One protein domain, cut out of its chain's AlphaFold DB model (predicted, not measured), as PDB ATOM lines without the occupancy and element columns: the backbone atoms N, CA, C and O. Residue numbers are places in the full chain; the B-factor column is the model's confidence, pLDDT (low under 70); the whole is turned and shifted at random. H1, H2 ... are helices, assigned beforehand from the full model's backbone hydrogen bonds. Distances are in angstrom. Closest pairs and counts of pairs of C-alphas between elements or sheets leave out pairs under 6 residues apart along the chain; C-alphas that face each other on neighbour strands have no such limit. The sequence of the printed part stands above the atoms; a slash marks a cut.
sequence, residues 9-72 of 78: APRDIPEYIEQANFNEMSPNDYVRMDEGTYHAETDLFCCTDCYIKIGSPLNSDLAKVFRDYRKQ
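AT A GLANCE: This is residues 9 to 72 of the 78 residues of an uncharacterized protein of bacterium 1XD42-44 (UniProt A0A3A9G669). The longest helix, H4, makes one end of this domain and H1 and H2, set about perpendicular to each other, make the other; a long loop, residues 34 to 47, winds through the middle between them, with short H3 to one side. The printed part has 64 residues with four named helices, H1 to H4 in order, and no named strand: all helix. It is compact, with a radius of gyration of the C-alphas of 12.0 A and spans of 33 by 23 by 17 A.

HOW THE PARTS SIT: H4, residues 59 to 72, is apart from H3, residues 48 to 53, H2, residues 27 to 33, and H1, residues 14 to 22. H3 is apart from H1 and H2. H1 and H2 touch, about perpendicular at 75 degrees; their closest C-alphas, of Ala 20 and Pro 27, are 5.0 A apart. In H1, H2, H3 and H4 every O i to N i+4 pair is within hydrogen-bond range.

IN THESE COORDINATES: H4 is 20.2 A long and ends at C-alpha 72 (102.071, 126.805, 111.868). H3 measures 8.5 A, H2 10.0 A. H1, 12.3 A, begins at C-alpha 14 (99.031, 102.368, 98.711).

THE WHOLE: The farthest C-alphas, of Phe 22 and Gln 72, are 35.2 A apart. The printed part has no cut. The H2 to H3 link is long. No printed residue is under 70 in pLDDT.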
ATOM      1  N   ALA A   9      97.530 111.912 102.993       96.94
ATOM      2  CA  ALA A   9      96.848 111.228 104.088       96.94
ATOM      3  C   ALA A   9      97.102 109.711 104.002       96.94
ATOM      4  O   ALA A   9      97.466 109.221 102.931       96.94
ATOM      5  N   PRO A  10      96.870 108.938 105.079       97.50
ATOM      6  CA  PRO A  10      97.060 107.487 105.041       97.50
ATOM      7  C   PRO A  10      96.269 106.779 103.934       97.50
ATOM      8  O   PRO A  10      96.784 105.890 103.272       97.50
ATOM      9  N   ARG A  11      95.047 107.248 103.654       97.31
ATOM     10  CA  ARG A  11      94.199 106.752 102.553       97.31
ATOM     11  C   ARG A  11      94.736 107.024 101.139       97.31
ATOM     12  O   ARG A  11      94.150 106.529 100.188       97.31
ATOM     13  N   ASP A  12      95.778 107.843 101.002       97.38
ATOM     14  CA  ASP A  12      96.406 108.184  99.719       97.38
ATOM     15  C   ASP A  12      97.737 107.425  99.521       97.38
ATOM     16  O   ASP A  12      98.464 107.678  98.557       97.38
ATOM     17  N   ILE A  13      98.106 106.545 100.459       96.81
ATOM     18  CA  ILE A  13      99.369 105.800 100.464       96.81
ATOM     19  C   ILE A  13      99.043 104.318 100.234       96.81
ATOM     20  O   ILE A  13      98.476 103.694 101.130       96.81
ATOM     21  N   PRO A  14      99.393 103.744  99.064       96.62
ATOM     22  CA  PRO A  14      99.031 102.368  98.711       96.62
ATOM     23  C   PRO A  14      99.427 101.328  99.763       96.62
ATOM     24  O   PRO A  14      98.595 100.508 100.130       96.62
ATOM     25  N   GLU A  15     100.639 101.438 100.322       95.62
ATOM     26  CA  GLU A  15     101.141 100.565 101.394       95.62
ATOM     27  C   GLU A  15     100.165 100.485 102.577       95.62
ATOM     28  O   GLU A  15      99.808  99.402 103.029       95.62
ATOM     29  N   TYR A  16      99.662 101.628 103.046       96.81
ATOM     30  CA  TYR A  16      98.748 101.659 104.185       96.81
ATOM     31  C   TYR A  16      97.339 101.208 103.825       96.81
ATOM     32  O   TYR A  16      96.647 100.669 104.680       96.81
ATOM     33  N   ILE A  17      96.896 101.416 102.583       97.81
ATOM     34  CA  ILE A  17      95.611 100.887 102.111       97.81
ATOM     35  C   ILE A  17      95.658  99.358 102.108       97.81
ATOM     36  O   ILE A  17      94.746  98.716 102.623       97.81
ATOM     37  N   GLU A  18      96.724  98.776 101.560       97.69
ATOM     38  CA  GLU A  18      96.917  97.327 101.505       97.69
ATOM     39  C   GLU A  18      97.001  96.718 102.907       97.69
ATOM     40  O   GLU A  18      96.270  95.772 103.208       97.69
ATOM     41  N   GLN A  19      97.815  97.302 103.788       96.81
ATOM     42  CA  GLN A  19      97.959  96.828 105.165       96.81
ATOM     43  C   GLN A  19      96.672  96.988 105.977       96.81
ATOM     44  O   GLN A  19      96.278  96.072 106.695       96.81
ATOM     45  N   ALA A  20      95.969  98.112 105.847       97.19
ATOM     46  CA  ALA A  20      94.713  98.317 106.557       97.19
ATOM     47  C   ALA A  20      93.616  97.355 106.084       97.19
ATOM     48  O   ALA A  20      92.894  96.811 106.914       97.19
ATOM     49  N   ASN A  21      93.537  97.079 104.776       97.69
ATOM     50  CA  ASN A  21      92.622  96.073 104.235       97.69
ATOM     51  C   ASN A  21      92.947  94.670 104.765       97.69
ATOM     52  O   ASN A  21      92.036  93.939 105.140       97.69
ATOM     53  N   PHE A  22      94.231  94.301 104.817       97.44
ATOM     54  CA  PHE A  22      94.670  93.013 105.363       97.44
ATOM     55  C   PHE A  22      94.307  92.852 106.848       97.44
ATOM     56  O   PHE A  22      93.932  91.764 107.274       97.44
ATOM     57  N   ASN A  23      94.376  93.940 107.617       96.19
ATOM     58  CA  ASN A  23      94.049  93.975 109.044       96.19
ATOM     59  C   ASN A  23      92.578  94.346 109.336       96.19
ATOM     60  O   ASN A  23      92.246  94.643 110.481       96.19
ATOM     61  N   GLU A  24      91.706  94.365 108.318       97.31
ATOM     62  CA  GLU A  24      90.275  94.698 108.430       97.31
ATOM     63  C   GLU A  24      89.989  96.028 109.167       97.31
ATOM     64  O   GLU A  24      89.040  96.150 109.946       97.31
ATOM     65  N   MET A  25      90.800  97.059 108.913       97.38
ATOM     66  CA  MET A  25      90.695  98.374 109.558       97.38
ATOM     67  C   MET A  25      90.843  99.539 108.574       97.38
ATOM     68  O   MET A  25      91.062  99.357 107.378       97.38
ATOM     69  N   SER A  26      90.703 100.778 109.062       98.00
ATOM     70  CA  SER A  26      90.929 101.958 108.225       98.00
ATOM     71  C   SER A  26      92.430 102.280 108.103       98.00
ATOM     72  O   SER A  26      93.175 102.073 109.062       98.00
ATOM     73  N   PRO A  27      92.895 102.880 106.986       97.88
ATOM     74  CA  PRO A  27      94.290 103.317 106.852       97.88
ATOM     75  C   PRO A  27      94.746 104.279 107.952       97.88
ATOM     76  O   PRO A  27      95.913 104.301 108.327       97.88
ATOM     77  N   ASN A  28      93.825 105.087 108.487       97.38
ATOM     78  CA  ASN A  28      94.143 105.966 109.606       97.38
ATOM     79  C   ASN A  28      94.391 105.174 110.890       97.38
ATOM     80  O   ASN A  28      95.286 105.544 111.638       97.38
ATOM     81  N   ASP A  29      93.602 104.136 111.160       97.56
ATOM     82  CA  ASP A  29      93.748 103.335 112.378       97.56
ATOM     83  C   ASP A  29      95.010 102.483 112.318       97.56
ATOM     84  O   ASP A  29      95.759 102.473 113.292       97.56
ATOM     85  N   TYR A  30      95.325 101.924 111.145       97.69
ATOM     86  CA  TYR A  30      96.599 101.249 110.898       97.69
ATOM     87  C   TYR A  30      97.789 102.146 111.262       97.69
ATOM     88  O   TYR A  30      98.649 101.759 112.048       97.69
ATOM     89  N   VAL A  31      97.793 103.404 110.806       97.25
ATOM     90  CA  VAL A  31      98.862 104.352 111.162       97.25
ATOM     91  C   VAL A  31      98.894 104.674 112.664       97.25
ATOM     92  O   VAL A  31      99.961 104.906 113.215       97.25
ATOM     93  N   ARG A  32      97.766 104.683 113.381       97.19
ATOM     94  CA  ARG A  32      97.808 104.910 114.841       97.19
ATOM     95  C   ARG A  32      98.311 103.701 115.623       97.19
ATOM     96  O   ARG A  32      98.797 103.894 116.736       97.19
ATOM     97  N   MET A  33      98.123 102.497 115.087       95.44
ATOM     98  CA  MET A  33      98.413 101.239 115.774       95.44
ATOM     99  C   MET A  33      99.806 100.696 115.452       95.44
ATOM    100  O   MET A  33     100.502 100.285 116.377       95.44
ATOM    101  N   ASP A  34     100.222 100.746 114.184       94.62
ATOM    102  CA  ASP A  34     101.415 100.039 113.694       94.62
ATOM    103  C   ASP A  34     102.526 100.955 113.153       94.62
ATOM    104  O   ASP A  34     103.692 100.561 113.126       94.62
ATOM    105  N   GLU A  35     102.218 102.187 112.735       93.94
ATOM    106  CA  GLU A  35     103.232 103.072 112.148       93.94
ATOM    107  C   GLU A  35     104.172 103.640 113.226       93.94
ATOM    108  O   GLU A  35     103.800 104.488 114.039       93.94
ATOM    109  N   GLY A  36     105.441 103.225 113.193       94.00
ATOM    110  CA  GLY A  36     106.450 103.625 114.179       94.00
ATOM    111  C   GLY A  36     106.813 105.116 114.166       94.00
ATOM    112  O   GLY A  36     107.363 105.623 115.145       94.00
ATOM    113  N   THR A  37     106.500 105.831 113.082       96.38
ATOM    114  CA  THR A  37     106.705 107.285 112.969       96.38
ATOM    115  C   THR A  37     105.503 108.114 113.433       96.38
ATOM    116  O   THR A  37     105.555 109.350 113.387       96.38
ATOM    117  N   TYR A  38     104.406 107.475 113.853       97.31
ATOM    118  CA  TYR A  38     103.220 108.160 114.354       97.31
ATOM    119  C   TYR A  38     103.480 108.824 115.712       97.31
ATOM    120  O   TYR A  38     104.134 108.286 116.602       97.31
ATOM    121  N   HIS A  39     102.931 110.024 115.885       96.12
ATOM    122  CA  HIS A  39     103.050 110.810 117.103       96.12
ATOM    123  C   HIS A  39     101.669 111.239 117.607       96.12
ATOM    124  O   HIS A  39     101.013 112.118 117.037       96.12
ATOM    125  N   ALA A  40     101.248 110.629 118.718       94.25
ATOM    126  CA  ALA A  40      99.894 110.748 119.253       94.25
ATOM    127  C   ALA A  40      99.510 112.175 119.681       94.25
ATOM    128  O   ALA A  40      98.393 112.608 119.417       94.25
ATOM    129  N   GLU A  41     100.431 112.934 120.286       93.62
ATOM    130  CA  GLU A  41     100.160 114.304 120.766       93.62
ATOM    131  C   GLU A  41      99.770 115.248 119.615       93.62
ATOM    132  O   GLU A  41      98.948 116.147 119.776       93.62
ATOM    133  N   THR A  42     100.352 115.048 118.430       93.00
ATOM    134  CA  THR A  42     100.141 115.927 117.274       93.00
ATOM    135  C   THR A  42      99.191 115.335 116.230       93.00
ATOM    136  O   THR A  42      98.815 116.066 115.310       93.00
ATOM    137  N   ASP A  43      98.786 114.064 116.341       94.88
ATOM    138  CA  ASP A  43      98.080 113.286 115.300       94.88
ATOM    139  C   ASP A  43      98.765 113.454 113.925       94.88
ATOM    140  O   ASP A  43      98.148 113.835 112.923       94.88
ATOM    141  N   LEU A  44     100.088 113.261 113.899       95.75
ATOM    142  CA  LEU A  44     100.932 113.322 112.699       95.75
ATOM    143  C   LEU A  44     101.788 112.062 112.594       95.75
ATOM    144  O   LEU A  44     102.056 111.407 113.592       95.75
ATOM    145  N   PHE A  45     102.229 111.760 111.379       97.38
ATOM    146  CA  PHE A  45     103.125 110.648 111.069       97.38
ATOM    147  C   PHE A  45     104.089 111.068 109.949       97.38
ATOM    148  O   PHE A  45     103.880 112.107 109.306       97.38
ATOM    149  N   CYS A  46     105.125 110.272 109.686       97.50
ATOM    150  CA  CYS A  46     106.022 110.459 108.548       97.50
ATOM    151  C   CYS A  46     105.959 109.229 107.639       97.50
ATOM    152  O   CYS A  46     106.429 108.171 108.018       97.50
ATOM    153  N   CYS A  47     105.404 109.356 106.429       96.56
ATOM    154  CA  CYS A  47     105.320 108.199 105.531       96.56
ATOM    155  C   CYS A  47     106.709 107.632 105.194       96.56
ATOM    156  O   CYS A  47     107.666 108.408 105.093       96.56
ATOM    157  N   THR A  48     106.789 106.332 104.908       95.75
ATOM    158  CA  THR A  48     108.028 105.602 104.582       95.75
ATOM    159  C   THR A  48     108.907 106.349 103.571       95.75
ATOM    160  O   THR A  48     110.076 106.628 103.844       95.75
ATOM    161  N   ASP A  49     108.326 106.801 102.452       96.56
ATOM    162  CA  ASP A  49     109.044 107.576 101.428       96.56
ATOM    163  C   ASP A  49     109.719 108.837 101.986       96.56
ATOM    164  O   ASP A  49     110.856 109.159 101.642       96.56
ATOM    165  N   CYS A  50     109.009 109.593 102.831       97.06
ATOM    166  CA  CYS A  50     109.530 110.831 103.406       97.06
ATOM    167  C   CYS A  50     110.552 110.534 104.494       97.06
ATOM    168  O   CYS A  50     111.569 111.217 104.545       97.06
ATOM    169  N   TYR A  51     110.298 109.515 105.314       96.94
ATOM    170  CA  TYR A  51     111.197 109.068 106.367       96.94
ATOM    171  C   TYR A  51     112.573 108.706 105.798       96.94
ATOM    172  O   TYR A  51     113.580 109.252 106.246       96.94
ATOM    173  N   ILE A  52     112.613 107.906 104.730       96.69
ATOM    174  CA  ILE A  52     113.858 107.555 104.032       96.69
ATOM    175  C   ILE A  52     114.483 108.793 103.378       96.69
ATOM    176  O   ILE A  52     115.679 109.043 103.528       96.69
ATOM    177  N   LYS A  53     113.685 109.610 102.677       97.12
ATOM    178  CA  LYS A  53     114.183 110.781 101.935       97.12
ATOM    179  C   LYS A  53     114.852 111.830 102.825       97.12
ATOM    180  O   LYS A  53     115.777 112.496 102.370       97.12
ATOM    181  N   ILE A  54     114.387 111.996 104.062       95.94
ATOM    182  CA  ILE A  54     114.976 112.937 105.030       95.94
ATOM    183  C   ILE A  54     116.077 112.296 105.893       95.94
ATOM    184  O   ILE A  54     116.563 112.938 106.819       95.94
ATOM    185  N   GLY A  55     116.492 111.063 105.577       96.81
ATOM    186  CA  GLY A  55     117.639 110.397 106.196       96.81
ATOM    187  C   GLY A  55     117.313 109.547 107.424       96.81
ATOM    188  O   GLY A  55     118.179 109.396 108.278       96.81
ATOM    189  N   SER A  56     116.097 109.003 107.520       95.88
ATOM    190  CA  SER A  56     115.649 108.121 108.612       95.88
ATOM    191  C   SER A  56     115.922 108.704 110.010       95.88
ATOM    192  O   SER A  56     116.681 108.126 110.791       95.88
ATOM    193  N   PRO A  57     115.358 109.884 110.315       95.94
ATOM    194  CA  PRO A  57     115.616 110.605 111.555       95.94
ATOM    195  C   PRO A  57     115.116 109.834 112.777       95.94
ATOM    196  O   PRO A  57     114.209 109.012 112.681       95.94
ATOM    197  N   LEU A  58     115.640 110.153 113.959       95.12
ATOM    198  CA  LEU A  58     115.130 109.553 115.189       95.12
ATOM    199  C   LEU A  58     113.731 110.092 115.518       95.12
ATOM    200  O   LEU A  58     113.350 111.204 115.140       95.12
ATOM    201  N   ASN A  59     112.979 109.341 116.323       92.50
ATOM    202  CA  ASN A  59     111.641 109.750 116.761       92.50
ATOM    203  C   ASN A  59     111.635 111.109 117.487       92.50
ATOM    204  O   ASN A  59     110.674 111.866 117.367       92.50
ATOM    205  N   SER A  60     112.714 111.460 118.198       94.44
ATOM    206  CA  SER A  60     112.876 112.776 118.832       94.44
ATOM    207  C   SER A  60     112.943 113.923 117.820       94.44
ATOM    208  O   SER A  60     112.370 114.990 118.059       94.44
ATOM    209  N   ASP A  61     113.606 113.704 116.686       95.62
ATOM    210  CA  ASP A  61     113.727 114.698 115.621       95.62
ATOM    211  C   ASP A  61     112.375 114.897 114.930       95.62
ATOM    212  O   ASP A  61     111.931 116.033 114.737       95.62
ATOM    213  N   LEU A  62     111.667 113.796 114.648       95.62
ATOM    214  CA  LEU A  62     110.305 113.831 114.112       95.62
ATOM    215  C   LEU A  62     109.342 114.557 115.057       95.62
ATOM    216  O   LEU A  62     108.615 115.448 114.618       95.62
ATOM    217  N   ALA A  63     109.377 114.256 116.357       95.56
ATOM    218  CA  ALA A  63     108.520 114.901 117.351       95.56
ATOM    219  C   ALA A  63     108.704 116.428 117.370       95.56
ATOM    220  O   ALA A  63     107.722 117.175 117.436       95.56
ATOM    221  N   LYS A  64     109.949 116.915 117.259       95.38
ATOM    222  CA  LYS A  64     110.235 118.353 117.148       95.38
ATOM    223  C   LYS A  64     109.581 118.951 115.899       95.38
ATOM    224  O   LYS A  64     108.836 119.926 116.011       95.38
ATOM    225  N   VAL A  65     109.794 118.336 114.734       94.00
ATOM    226  CA  VAL A  65     109.206 118.786 113.458       94.00
ATOM    227  C   VAL A  65     107.679 118.805 113.525       94.00
ATOM    228  O   VAL A  65     107.047 119.763 113.083       94.00
ATOM    229  N   PHE A  66     107.067 117.778 114.105       95.31
ATOM    230  CA  PHE A  66     105.616 117.655 114.220       95.31
ATOM    231  C   PHE A  66     104.997 118.747 115.090       95.31
ATOM    232  O   PHE A  66     103.972 119.327 114.717       95.31
ATOM    233  N   ARG A  67     105.622 119.062 116.228       94.44
ATOM    234  CA  ARG A  67     105.178 120.157 117.099       94.44
ATOM    235  C   ARG A  67     105.302 121.505 116.400       94.44
ATOM    236  O   ARG A  67     104.377 122.311 116.472       94.44
ATOM    237  N   ASP A  68     106.403 121.738 115.694       92.56
ATOM    238  CA  ASP A  68     106.610 122.992 114.968       92.56
ATOM    239  C   ASP A  68     105.639 123.140 113.792       92.56
ATOM    240  O   ASP A  68     105.052 124.208 113.615       92.56
ATOM    241  N   TYR A  69     105.362 122.058 113.061       90.88
ATOM    242  CA  TYR A  69     104.335 122.047 112.022       90.88
ATOM    243  C   TYR A  69     102.955 122.392 112.591       90.88
ATOM    244  O   TYR A  69     102.278 123.267 112.051       90.88
ATOM    245  N   ARG A  70     102.541 121.781 113.713       87.38
ATOM    246  CA  ARG A  70     101.241 122.074 114.348       87.38
ATOM    247  C   ARG A  70     101.081 123.539 114.745       87.38
ATOM    248  O   ARG A  70      99.992 124.078 114.558       87.38
ATOM    249  N   LYS A  71     102.144 124.190 115.225       88.69
ATOM    250  CA  LYS A  71     102.126 125.631 115.539       88.69
ATOM    251  C   LYS A  71     101.864 126.502 114.306       88.69
ATOM    252  O   LYS A  71     101.287 127.569 114.448       88.69
ATOM    253  N   GLN A  72     102.284 126.065 113.117       82.75
ATOM    254  CA  GLN A  72     102.071 126.805 111.868       82.75
ATOM    255  C   GLN A  72     100.651 126.629 111.315       82.75
ATOM    256  O   GLN A  72     100.106 127.564 110.736       82.75
TER     257      GLN A  72